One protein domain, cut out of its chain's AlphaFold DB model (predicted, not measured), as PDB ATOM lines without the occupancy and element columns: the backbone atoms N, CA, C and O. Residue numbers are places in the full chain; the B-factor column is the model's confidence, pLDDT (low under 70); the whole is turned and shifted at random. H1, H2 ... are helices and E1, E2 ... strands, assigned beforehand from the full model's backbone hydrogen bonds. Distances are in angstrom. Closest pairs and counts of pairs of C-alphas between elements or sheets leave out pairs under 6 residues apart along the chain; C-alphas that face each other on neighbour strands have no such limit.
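Overview. This is residues 947 to 1030 of the 1274 residues of a protein of Leptomonas seymouri (UniProt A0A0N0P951). A small hairpin of two short strands, E1 and E2, sits in the middle, with short helices on two sides of it: H4 packs beside E1 with H3 beyond it and H2 nearby, while H1 and H5 make a corner next to E2. After H5 the last printed residues run out as a tail towards Trp 1030. The printed part has 84 residues, with five named helices and two named strands in the order H1, H2, H3, H4, E1, E2, H5; the sheet, E1 - E2, is antiparallel and the class is mostly helix. The whole is compact, with a radius of gyration of the C-alphas of 13.5 A, yet only just elongated, spanning 49 by 25 by 24 A.

Along the chain. H1, residues 947 to 954, begins with C-alpha 947 at (-6.424, -36.458, 20.082) and is 10.6 A long. H2 holds residues 964 to 969, 8.4 A. H3, residues 972 to 981, is 13.8 A long, and H4, residues 987 to 996, 14.5 A. E1 holds residues 1000 to 1003, 9.7 A, with C-alpha 1000 at (-9.909, -26.689, 14.461). E2 holds residues 1010 to 1013, 10.7 A. H5, residues 1016 to 1021, is 8.5 A long and ends with C-alpha 1021 at (-14.800, -39.472, 12.959).

Arrangement. E1 and E2 form a hairpin, antiparallel, with 141 degrees between their directions; N 1001 and O 1012, 2.9 A, and N 1003 and O 1010, 3.0 A, are within hydrogen-bond range. Residues 962 to 963 make a short antiparallel pairing with residues 1010 to 1011 of E2. The closest C-alphas of H4 and E1 are those of Ala 995 and Lys 1001, 5.5 A apart; those of H1 and E2 are Leu 948 and Leu 1013, 6.9 A. H3 and H4 only just touch, with 3 pairs of C-alphas within 8 A, the closest being Ile 979 and Phe 990 at 6.8 A. H1 and H5 also only just touch, with 3 such pairs, at a steep tilt of 64 degrees; their closest C-alphas are Val 949 and Arg 1021, 6.3 A. H2 is close to H4 but not clearly touching, with the C-alphas of Gly 968 and Leu 987 at 7.3 A. H3 and H5 are apart. In H1, H2, H4 and H5 every O i to N i+4 pair is within hydrogen-bond range; in H3, 4 of 6 are.

Size, cuts and confidence. The C-alphas farthest apart, of Gly 983 and Trp 1030, are 49.8 A from each other. The printed part has no cut and no long link. Its mean pLDDT is 73.8; 28 residues are under 70, among them 952 to 960, 1004 to 1008 and 1022 to 1030.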
ATOM      1  N   VAL A 947      -6.166 -36.828  18.679       81.06
ATOM      2  CA  VAL A 947      -6.424 -36.458  20.082       81.06
ATOM      3  C   VAL A 947      -7.834 -35.881  20.246       81.06
ATOM      4  O   VAL A 947      -8.571 -36.328  21.122       81.06
ATOM      5  N   LEU A 948      -8.252 -34.940  19.394       83.44
ATOM      6  CA  LEU A 948      -9.587 -34.333  19.473       83.44
ATOM      7  C   LEU A 948     -10.716 -35.306  19.076       83.44
ATOM      8  O   LEU A 948     -11.809 -35.232  19.631       83.44
ATOM      9  N   VAL A 949     -10.453 -36.251  18.170       77.69
ATOM     10  CA  VAL A 949     -11.362 -37.352  17.805       77.69
ATOM     11  C   VAL A 949     -11.508 -38.337  18.967       77.69
ATOM     12  O   VAL A 949     -12.632 -38.734  19.278       77.69
ATOM     13  N   LYS A 950     -10.410 -38.703  19.647       70.12
ATOM     14  CA  LYS A 950     -10.442 -39.550  20.856       70.12
ATOM     15  C   LYS A 950     -11.232 -38.873  21.979       70.12
ATOM     16  O   LYS A 950     -12.099 -39.512  22.579       70.12
ATOM     17  N   GLU A 951     -10.993 -37.584  22.209       72.69
ATOM     18  CA  GLU A 951     -11.727 -36.787  23.197       72.69
ATOM     19  C   GLU A 951     -13.220 -36.659  22.858       72.69
ATOM     20  O   GLU A 951     -14.047 -36.889  23.737       72.69
ATOM     21  N   GLY A 952     -13.593 -36.381  21.602       67.25
ATOM     22  CA  GLY A 952     -14.999 -36.277  21.176       67.25
ATOM     23  C   GLY A 952     -15.774 -37.598  21.258       67.25
ATOM     24  O   GLY A 952     -16.889 -37.636  21.781       67.25
ATOM     25  N   ARG A 953     -15.155 -38.716  20.844       62.19
ATOM     26  CA  ARG A 953     -15.727 -40.072  21.003       62.19
ATOM     27  C   ARG A 953     -15.983 -40.433  22.461       62.19
ATOM     28  O   ARG A 953     -16.957 -41.125  22.765       62.19
ATOM     29  N   SER A 954     -15.087 -39.985  23.340       52.34
ATOM     30  CA  SER A 954     -15.152 -40.264  24.771       52.34
ATOM     31  C   SER A 954     -16.116 -39.317  25.490       52.34
ATOM     32  O   SER A 954     -16.852 -39.747  26.370       52.34
ATOM     33  N   GLY A 955     -16.096 -38.012  25.205       49.62
ATOM     34  CA  GLY A 955     -16.794 -36.967  25.965       49.62
ATOM     35  C   GLY A 955     -17.806 -36.170  25.148       49.62
ATOM     36  O   GLY A 955     -17.427 -35.316  24.356       49.62
ATOM     37  N   GLY A 956     -19.101 -36.382  25.403       52.66
ATOM     38  CA  GLY A 956     -20.193 -35.527  24.905       52.66
ATOM     39  C   GLY A 956     -20.397 -35.496  23.383       52.66
ATOM     40  O   GLY A 956     -21.210 -34.717  22.900       52.66
ATOM     41  N   GLY A 957     -19.670 -36.314  22.618       59.50
ATOM     42  CA  GLY A 957     -19.814 -36.404  21.170       59.50
ATOM     43  C   GLY A 957     -19.010 -35.360  20.374       59.50
ATOM     44  O   GLY A 957     -18.138 -34.661  20.900       59.50
ATOM     45  N   PRO A 958     -19.283 -35.250  19.063       61.94
ATOM     46  CA  PRO A 958     -18.335 -34.709  18.084       61.94
ATOM     47  C   PRO A 958     -18.124 -33.193  18.141       61.94
ATOM     48  O   PRO A 958     -17.171 -32.681  17.557       61.94
ATOM     49  N   GLN A 959     -19.014 -32.464  18.816       62.38
ATOM     50  CA  GLN A 959     -18.949 -31.005  18.942       62.38
ATOM     51  C   GLN A 959     -18.317 -30.537  20.261       62.38
ATOM     52  O   GLN A 959     -18.230 -29.329  20.492       62.38
ATOM     53  N   THR A 960     -17.866 -31.451  21.129       63.78
ATOM     54  CA  THR A 960     -17.290 -31.097  22.432       63.78
ATOM     55  C   THR A 960     -15.998 -30.281  22.291       63.78
ATOM     56  O   THR A 960     -15.003 -30.794  21.777       63.78
ATOM     57  N   PRO A 961     -15.950 -29.025  22.785       72.06
ATOM     58  CA  PRO A 961     -14.694 -28.312  22.964       72.06
ATOM     59  C   PRO A 961     -13.791 -28.995  23.995       72.06
ATOM     60  O   PRO A 961     -14.166 -29.164  25.157       72.06
ATOM     61  N   VAL A 962     -12.563 -29.292  23.580       74.31
ATOM     62  CA  VAL A 962     -11.473 -29.768  24.435       74.31
ATOM     63  C   VAL A 962     -10.712 -28.559  24.976       74.31
ATOM     64  O   VAL A 962     -10.341 -27.646  24.232       74.31
ATOM     65  N   LEU A 963     -10.487 -28.521  26.289       79.31
ATOM     66  CA  LEU A 963      -9.817 -27.394  26.940       79.31
ATOM     67  C   LEU A 963      -8.328 -27.347  26.565       79.31
ATOM     68  O   LEU A 963      -7.650 -28.377  26.543       79.31
ATOM     69  N   LEU A 964      -7.760 -26.146  26.399       76.94
ATOM     70  CA  LEU A 964      -6.308 -26.003  26.214       76.94
ATOM     71  C   LEU A 964      -5.506 -26.539  27.410       76.94
ATOM     72  O   LEU A 964      -4.360 -26.945  27.244       76.94
ATOM     73  N   SER A 965      -6.102 -26.588  28.606       69.38
ATOM     74  CA  SER A 965      -5.500 -27.235  29.775       69.38
ATOM     75  C   SER A 965      -5.427 -28.759  29.656       69.38
ATOM     76  O   SER A 965      -4.498 -29.337  30.205       69.38
ATOM     77  N   THR A 966      -6.355 -29.403  28.943       70.94
ATOM     78  CA  THR A 966      -6.328 -30.852  28.674       70.94
ATOM     79  C   THR A 966      -5.214 -31.163  27.677       70.94
ATOM     80  O   THR A 966      -4.291 -31.920  27.983       70.94
ATOM     81  N   LEU A 967      -5.197 -30.461  26.537       77.38
ATOM     82  CA  LEU A 967      -4.125 -30.583  25.537       77.38
ATOM     83  C   LEU A 967      -2.737 -30.252  26.119       77.38
ATOM     84  O   LEU A 967      -1.752 -30.914  25.804       77.38
ATOM     85  N   GLY A 968      -2.660 -29.240  26.988       68.88
ATOM     86  CA  GLY A 968      -1.419 -28.748  27.588       68.88
ATOM     87  C   GLY A 968      -0.935 -29.475  28.849       68.88
ATOM     88  O   GLY A 968       0.192 -29.215  29.264       68.88
ATOM     89  N   LYS A 969      -1.736 -30.361  29.464       64.06
ATOM     90  CA  LYS A 969      -1.334 -31.132  30.663       64.06
ATOM     91  C   LYS A 969      -1.397 -32.646  30.492       64.06
ATOM     92  O   LYS A 969      -0.617 -33.335  31.133       64.06
ATOM     93  N   GLU A 970      -2.316 -33.154  29.678       63.34
ATOM     94  CA  GLU A 970      -2.600 -34.595  29.581       63.34
ATOM     95  C   GLU A 970      -2.089 -35.172  28.259       63.34
ATOM     96  O   GLU A 970      -1.509 -36.253  28.234       63.34
ATOM     97  N   TYR A 971      -2.183 -34.388  27.181       73.81
ATOM     98  CA  TYR A 971      -1.605 -34.719  25.875       73.81
ATOM     99  C   TYR A 971      -0.248 -34.053  25.610       73.81
ATOM    100  O   TYR A 971       0.315 -34.206  24.529       73.81
ATOM    101  N   SER A 972       0.317 -33.347  26.594       74.75
ATOM    102  CA  SER A 972       1.582 -32.611  26.465       74.75
ATOM    103  C   SER A 972       2.758 -33.500  26.055       74.75
ATOM    104  O   SER A 972       3.551 -33.082  25.216       74.75
ATOM    105  N   LEU A 973       2.844 -34.727  26.580       63.62
ATOM    106  CA  LEU A 973       3.904 -35.693  26.257       63.62
ATOM    107  C   LEU A 973       3.831 -36.218  24.813       63.62
ATOM    108  O   LEU A 973       4.861 -36.551  24.239       63.62
ATOM    109  N   PHE A 974       2.643 -36.246  24.206       71.00
ATOM    110  CA  PHE A 974       2.446 -36.684  22.817       71.00
ATOM    111  C   PHE A 974       2.533 -35.510  21.837       71.00
ATOM    112  O   PHE A 974       3.120 -35.621  20.762       71.00
ATOM    113  N   LEU A 975       1.988 -34.358  22.230       80.94
ATOM    114  CA  LEU A 975       1.964 -33.161  21.403       80.94
ATOM    115  C   LEU A 975       3.308 -32.423  21.409       80.94
ATOM    116  O   LEU A 975       3.734 -32.013  20.337       80.94
ATOM    117  N   GLN A 976       4.023 -32.266  22.535       80.38
ATOM    118  CA  GLN A 976       5.289 -31.507  22.539       80.38
ATOM    119  C   GLN A 976       6.357 -32.052  21.576       80.38
ATOM    120  O   GLN A 976       6.922 -31.228  20.856       80.38
ATOM    121  N   PRO A 977       6.664 -33.364  21.511       80.12
ATOM    122  CA  PRO A 977       7.684 -33.870  20.590       80.12
ATOM    123  C   PRO A 977       7.322 -33.604  19.124       80.12
ATOM    124  O   PRO A 977       8.159 -33.145  18.349       80.12
ATOM    125  N   HIS A 978       6.050 -33.799  18.760       83.94
ATOM    126  CA  HIS A 978       5.535 -33.540  17.412       83.94
ATOM    127  C   HIS A 978       5.528 -32.039  17.074       83.94
ATOM    128  O   HIS A 978       5.981 -31.629  16.011       83.94
ATOM    129  N   ILE A 979       5.106 -31.193  18.013       88.50
ATOM    130  CA  ILE A 979       5.098 -29.726  17.892       88.50
ATOM    131  C   ILE A 979       6.528 -29.181  17.732       88.50
ATOM    132  O   ILE A 979       6.776 -28.374  16.833       88.50
ATOM    133  N   LYS A 980       7.489 -29.684  18.522       86.25
ATOM    134  CA  LYS A 980       8.920 -29.359  18.388       86.25
ATOM    135  C   LYS A 980       9.490 -29.825  17.042       86.25
ATOM    136  O   LYS A 980      10.220 -29.060  16.418       86.25
ATOM    137  N   ARG A 981       9.109 -31.013  16.547       86.88
ATOM    138  CA  ARG A 981       9.517 -31.537  15.224       86.88
ATOM    139  C   ARG A 981       9.123 -30.612  14.066       86.88
ATOM    140  O   ARG A 981       9.870 -30.516  13.101       86.88
ATOM    141  N   TYR A 982       7.998 -29.902  14.173       87.25
ATOM    142  CA  TYR A 982       7.570 -28.887  13.198       87.25
ATOM    143  C   TYR A 982       7.993 -27.446  13.572       87.25
ATOM    144  O   TYR A 982       7.409 -26.487  13.074       87.25
ATOM    145  N   GLY A 983       8.999 -27.274  14.441       83.50
ATOM    146  CA  GLY A 983       9.628 -25.978  14.748       83.50
ATOM    147  C   GLY A 983       8.899 -25.093  15.770       83.50
ATOM    148  O   GLY A 983       9.340 -23.977  16.050       83.50
ATOM    149  N   TYR A 984       7.799 -25.556  16.367       86.50
ATOM    150  CA  TYR A 984       6.986 -24.736  17.268       86.50
ATOM    151  C   TYR A 984       7.506 -24.773  18.714       86.50
ATOM    152  O   TYR A 984       7.505 -25.810  19.371       86.50
ATOM    153  N   LYS A 985       7.866 -23.603  19.265       76.50
ATOM    154  CA  LYS A 985       8.289 -23.468  20.677       76.50
ATOM    155  C   LYS A 985       7.135 -23.517  21.699       76.50
ATOM    156  O   LYS A 985       7.391 -23.710  22.883       76.50
ATOM    157  N   LYS A 986       5.875 -23.294  21.291       80.38
ATOM    158  CA  LYS A 986       4.702 -23.211  22.191       80.38
ATOM    159  C   LYS A 986       3.464 -23.852  21.550       80.38
ATOM    160  O   LYS A 986       3.197 -23.630  20.374       80.38
ATOM    161  N   LEU A 987       2.650 -24.563  22.342       83.12
ATOM    162  CA  LEU A 987       1.386 -25.174  21.886       83.12
ATOM    163  C   LEU A 987       0.434 -24.144  21.245       83.12
ATOM    164  O   LEU A 987      -0.214 -24.436  20.247       83.12
ATOM    165  N   GLY A 988       0.385 -22.918  21.778       83.19
ATOM    166  CA  GLY A 988      -0.504 -21.864  21.279       83.19
ATOM    167  C   GLY A 988      -0.267 -21.466  19.816       83.19
ATOM    168  O   GLY A 988      -1.238 -21.254  19.097       83.19
ATOM    169  N   SER A 989       0.984 -21.404  19.340       84.44
ATOM    170  CA  SER A 989       1.257 -21.067  17.934       84.44
ATOM    171  C   SER A 989       0.913 -22.218  16.986       84.44
ATOM    172  O   SER A 989       0.330 -21.972  15.934       84.44
ATOM    173  N   PHE A 990       1.159 -23.467  17.390       89.50
ATOM    174  CA  PHE A 990       0.736 -24.648  16.629       89.50
ATOM    175  C   PHE A 990      -0.792 -24.722  16.480       89.50
ATOM    176  O   PHE A 990      -1.305 -24.958  15.387       89.50
ATOM    177  N   LEU A 991      -1.532 -24.439  17.560       89.38
ATOM    178  CA  LEU A 991      -2.995 -24.400  17.521       89.38
ATOM    179  C   LEU A 991      -3.528 -23.231  16.683       89.38
ATOM    180  O   LEU A 991      -4.464 -23.431  15.914       89.38
ATOM    181  N   ASN A 992      -2.906 -22.050  16.748       87.62
ATOM    182  CA  ASN A 992      -3.263 -20.927  15.876       87.62
ATOM    183  C   ASN A 992      -3.110 -21.279  14.387       87.62
ATOM    184  O   ASN A 992      -3.983 -20.935  13.595       87.62
ATOM    185  N   ASP A 993      -2.048 -21.987  13.999       88.12
ATOM    186  CA  ASP A 993      -1.829 -22.360  12.596       88.12
ATOM    187  C   ASP A 993      -2.730 -23.516  12.136       88.12
ATOM    188  O   ASP A 993      -3.255 -23.468  11.026       88.12
ATOM    189  N   SER A 994      -3.020 -24.497  12.999       88.69
ATOM    190  CA  SER A 994      -4.040 -25.521  12.703       88.69
ATOM    191  C   SER A 994      -5.465 -24.942  12.612       88.69
ATOM    192  O   SER A 994      -6.297 -25.464  11.869       88.69
ATOM    193  N   ALA A 995      -5.739 -23.830  13.308       88.44
ATOM    194  CA  ALA A 995      -6.995 -23.093  13.190       88.44
ATOM    195  C   ALA A 995      -7.080 -22.305  11.873       88.44
ATOM    196  O   ALA A 995      -8.103 -22.369  11.195       88.44
ATOM    197  N   LYS A 996      -5.995 -21.629  11.455       86.25
ATOM    198  CA  LYS A 996      -5.898 -21.005  10.116       86.25
ATOM    199  C   LYS A 996      -6.089 -22.033   8.997       86.25
ATOM    200  O   LYS A 996      -6.781 -21.750   8.029       86.25
ATOM    201  N   ALA A 997      -5.515 -23.226   9.155       85.81
ATOM    202  CA  ALA A 997      -5.641 -24.331   8.206       85.81
ATOM    203  C   ALA A 997      -7.014 -25.047   8.246       85.81
ATOM    204  O   ALA A 997      -7.198 -26.046   7.556       85.81
ATOM    205  N   GLY A 998      -7.973 -24.586   9.060       86.19
ATOM    206  CA  GLY A 998      -9.345 -25.112   9.089       86.19
ATOM    207  C   GLY A 998      -9.529 -26.470   9.780       86.19
ATOM    208  O   GLY A 998     -10.614 -27.047   9.705       86.19
ATOM    209  N   TYR A 999      -8.512 -26.991  10.474       87.62
ATOM    210  CA  TYR A 999      -8.604 -28.268  11.196       87.62
ATOM    211  C   TYR A 999      -9.430 -28.121  12.482       87.62
ATOM    212  O   TYR A 999     -10.235 -28.996  12.819       87.62
ATOM    213  N   ILE A1000      -9.268 -26.990  13.175       90.12
ATOM    214  CA  ILE A1000      -9.909 -26.689  14.461       90.12
ATOM    215  C   ILE A1000     -10.463 -25.259  14.515       90.12
ATOM    216  O   ILE A1000     -10.053 -24.391  13.747       90.12
ATOM    217  N   LYS A1001     -11.329 -24.977  15.492       88.94
ATOM    218  CA  LYS A1001     -11.764 -23.616  15.845       88.94
ATOM    219  C   LYS A1001     -11.756 -23.417  17.354       88.94
ATOM    220  O   LYS A1001     -12.213 -24.278  18.108       88.94
ATOM    221  N   PHE A1002     -11.257 -22.259  17.780       87.19
ATOM    222  CA  PHE A1002     -11.373 -21.801  19.160       87.19
ATOM    223  C   PHE A1002     -12.831 -21.465  19.486       87.19
ATOM    224  O   PHE A1002     -13.519 -20.828  18.685       87.19
ATOM    225  N   VAL A1003     -13.297 -21.887  20.659       81.44
ATOM    226  CA  VAL A1003     -14.645 -21.577  21.153       81.44
ATOM    227  C   VAL A1003     -14.589 -20.326  22.027       81.44
ATOM    228  O   VAL A1003     -13.824 -20.277  22.990       81.44
ATOM    229  N   SER A1004     -15.385 -19.319  21.666       57.84
ATOM    230  CA  SER A1004     -15.525 -18.040  22.375       57.84
ATOM    231  C   SER A1004     -16.249 -18.181  23.713       57.84
ATOM    232  O   SER A1004     -15.922 -17.489  24.671       57.84
ATOM    233  N   ASP A1005     -17.196 -19.114  23.784       53.81
ATOM    234  CA  ASP A1005     -18.262 -19.120  24.794       53.81
ATOM    235  C   ASP A1005     -17.930 -20.028  25.999       53.81
ATOM    236  O   ASP A1005     -18.801 -20.418  26.773       53.81
ATOM    237  N   ALA A1006     -16.655 -20.408  26.147       53.06
ATOM    238  CA  ALA A1006     -16.170 -21.310  27.189       53.06
ATOM    239  C   ALA A1006     -15.357 -20.553  28.265       53.06
ATOM    240  O   ALA A1006     -14.491 -19.748  27.919       53.06
ATOM    241  N   PRO A1007     -15.513 -20.865  29.571       43.34
ATOM    242  CA  PRO A1007     -14.819 -20.183  30.683       43.34
ATOM    243  C   PRO A1007     -13.310 -20.498  30.781       43.34
ATOM    244  O   PRO A1007     -12.652 -20.255  31.794       43.34
ATOM    245  N   SER A1008     -12.733 -21.099  29.747       54.12
ATOM    246  CA  SER A1008     -11.304 -21.318  29.542       54.12
ATOM    247  C   SER A1008     -11.090 -21.551  28.049       54.12
ATOM    248  O   SER A1008     -11.924 -22.191  27.411       54.12
ATOM    249  N   LYS A1009      -9.970 -21.064  27.493       73.31
ATOM    250  CA  LYS A1009      -9.638 -21.259  26.071       73.31
ATOM    251  C   LYS A1009      -9.763 -22.745  25.712       73.31
ATOM    252  O   LYS A1009      -9.161 -23.594  26.374       73.31
ATOM    253  N   ALA A1010     -10.534 -23.039  24.671       81.12
ATOM    254  CA  ALA A1010     -10.868 -24.392  24.245       81.12
ATOM    255  C   ALA A1010     -10.974 -24.464  22.718       81.12
ATOM    256  O   ALA A1010     -11.197 -23.444  22.062       81.12
ATOM    257  N   VAL A1011     -10.808 -25.661  22.160       85.69
ATOM    258  CA  VAL A1011     -10.817 -25.919  20.713       85.69
ATOM    259  C   VAL A1011     -11.729 -27.095  20.379       85.69
ATOM    260  O   VAL A1011     -11.811 -28.052  21.147       85.69
ATOM    261  N   ARG A1012     -12.401 -27.039  19.229       86.25
ATOM    262  CA  ARG A1012     -13.159 -28.164  18.655       86.25
ATOM    263  C   ARG A1012     -12.749 -28.418  17.209       86.25
ATOM    264  O   ARG A1012     -12.167 -27.537  16.574       86.25
ATOM    265  N   LEU A1013     -13.069 -29.604  16.701       87.62
ATOM    266  CA  LEU A1013     -12.876 -29.971  15.296       87.62
ATOM    267  C   LEU A1013     -13.770 -29.131  14.374       87.62
ATOM    268  O   LEU A1013     -14.881 -28.750  14.748       87.62
ATOM    269  N   CYS A1014     -13.276 -28.857  13.166       84.88
ATOM    270  CA  CYS A1014     -13.997 -28.085  12.149       84.88
ATOM    271  C   CYS A1014     -14.414 -28.894  10.925       84.88
ATOM    272  O   CYS A1014     -15.512 -28.692  10.410       84.88
ATOM    273  N   ARG A1015     -13.541 -29.777  10.431       86.75
ATOM    274  CA  ARG A1015     -13.769 -30.486   9.167       86.75
ATOM    275  C   ARG A1015     -14.898 -31.512   9.348       86.75
ATOM    276  O   ARG A1015     -14.766 -32.347  10.244       86.75
ATOM    277  N   PRO A1016     -15.960 -31.523   8.515       79.94
ATOM    278  CA  PRO A1016     -17.089 -32.446   8.678       79.94
ATOM    279  C   PRO A1016     -16.682 -33.922   8.772       79.94
ATOM    280  O   PRO A1016     -17.241 -34.651   9.582       79.94
ATOM    281  N   ALA A1017     -15.652 -34.343   8.027       80.62
ATOM    282  CA  ALA A1017     -15.104 -35.695   8.112       80.62
ATOM    283  C   ALA A1017     -14.488 -36.016   9.488       80.62
ATOM    284  O   ALA A1017     -14.704 -37.102  10.012       80.62
ATOM    285  N   ASP A1018     -13.766 -35.083  10.117       83.25
ATOM    286  CA  ASP A1018     -13.199 -35.304  11.456       83.25
ATOM    287  C   ASP A1018     -14.253 -35.190  12.553       83.25
ATOM    288  O   ASP A1018     -14.211 -35.946  13.519       83.25
ATOM    289  N   VAL A1019     -15.236 -34.304  12.382       78.69
ATOM    290  CA  VAL A1019     -16.432 -34.234  13.233       78.69
ATOM    291  C   VAL A1019     -17.196 -35.566  13.163       78.69
ATOM    292  O   VAL A1019     -17.543 -36.112  14.203       78.69
ATOM    293  N   ALA A1020     -17.367 -36.162  11.980       73.38
ATOM    294  CA  ALA A1020     -17.950 -37.498  11.830       73.38
ATOM    295  C   ALA A1020     -17.061 -38.603  12.434       73.38
ATOM    296  O   ALA A1020     -17.565 -39.493  13.114       73.38
ATOM    297  N   ARG A1021     -15.729 -38.536  12.287       72.50
ATOM    298  CA  ARG A1021     -14.800 -39.472  12.959       72.50
ATOM    299  C   ARG A1021     -14.872 -39.363  14.482       72.50
ATOM    300  O   ARG A1021     -14.744 -40.389  15.151       72.50
ATOM    301  N   ALA A1022     -15.066 -38.157  15.014       68.44
ATOM    302  CA  ALA A1022     -15.264 -37.852  16.431       68.44
ATOM    303  C   ALA A1022     -16.686 -38.142  16.925       68.44
ATOM    304  O   ALA A1022     -16.951 -37.986  18.119       68.44
ATOM    305  N   ALA A1023     -17.603 -38.539  16.037       61.34
ATOM    306  CA  ALA A1023     -18.955 -38.868  16.435       61.34
ATOM    307  C   ALA A1023     -18.919 -40.037  17.415       61.34
ATOM    308  O   ALA A1023     -18.347 -41.099  17.160       61.34
ATOM    309  N   ALA A1024     -19.567 -39.821  18.552       53.31
ATOM    310  CA  ALA A1024     -20.122 -40.913  19.309       53.31
ATOM    311  C   ALA A1024     -20.999 -41.740  18.356       53.31
ATOM    312  O   ALA A1024     -21.898 -41.178  17.734       53.31
ATOM    313  N   VAL A1025     -20.773 -43.058  18.272       50.91
ATOM    314  CA  VAL A1025     -21.847 -43.962  17.837       50.91
ATOM    315  C   VAL A1025     -23.023 -43.665  18.776       50.91
ATOM    316  O   VAL A1025     -22.810 -43.728  19.999       50.91
ATOM    317  N   PRO A1026     -24.185 -43.218  18.264       49.25
ATOM    318  CA  PRO A1026     -25.324 -42.927  19.120       49.25
ATOM    319  C   PRO A1026     -25.743 -44.220  19.836       49.25
ATOM    320  O   PRO A1026     -25.547 -45.298  19.269       49.25
ATOM    321  N   PRO A1027     -26.295 -44.152  21.062       53.22
ATOM    322  CA  PRO A1027     -26.946 -45.323  21.644       53.22
ATOM    323  C   PRO A1027     -28.010 -45.833  20.661       53.22
ATOM    324  O   PRO A1027     -28.635 -45.020  19.969       53.22
ATOM    325  N   SER A1028     -28.178 -47.155  20.556       50.25
ATOM    326  CA  SER A1028     -29.063 -47.751  19.546       50.25
ATOM    327  C   SER A1028     -30.450 -47.089  19.531       50.25
ATOM    328  O   SER A1028     -30.986 -46.818  20.604       50.25
ATOM    329  N   PRO A1029     -31.082 -46.856  18.360       52.22
ATOM    330  CA  PRO A1029     -32.303 -46.048  18.272       52.22
ATOM    331  C   PRO A1029     -33.466 -46.488  19.173       52.22
ATOM    332  O   PRO A1029     -34.328 -45.666  19.479       52.22
ATOM    333  N   TRP A1030     -33.515 -47.747  19.612       51.66
ATOM    334  CA  TRP A1030     -34.519 -48.247  20.557       51.66
ATOM    335  C   TRP A1030     -34.332 -47.732  22.004       51.66
ATOM    336  O   TRP A1030     -35.315 -47.652  22.735       51.66
TER     337      TRP A1030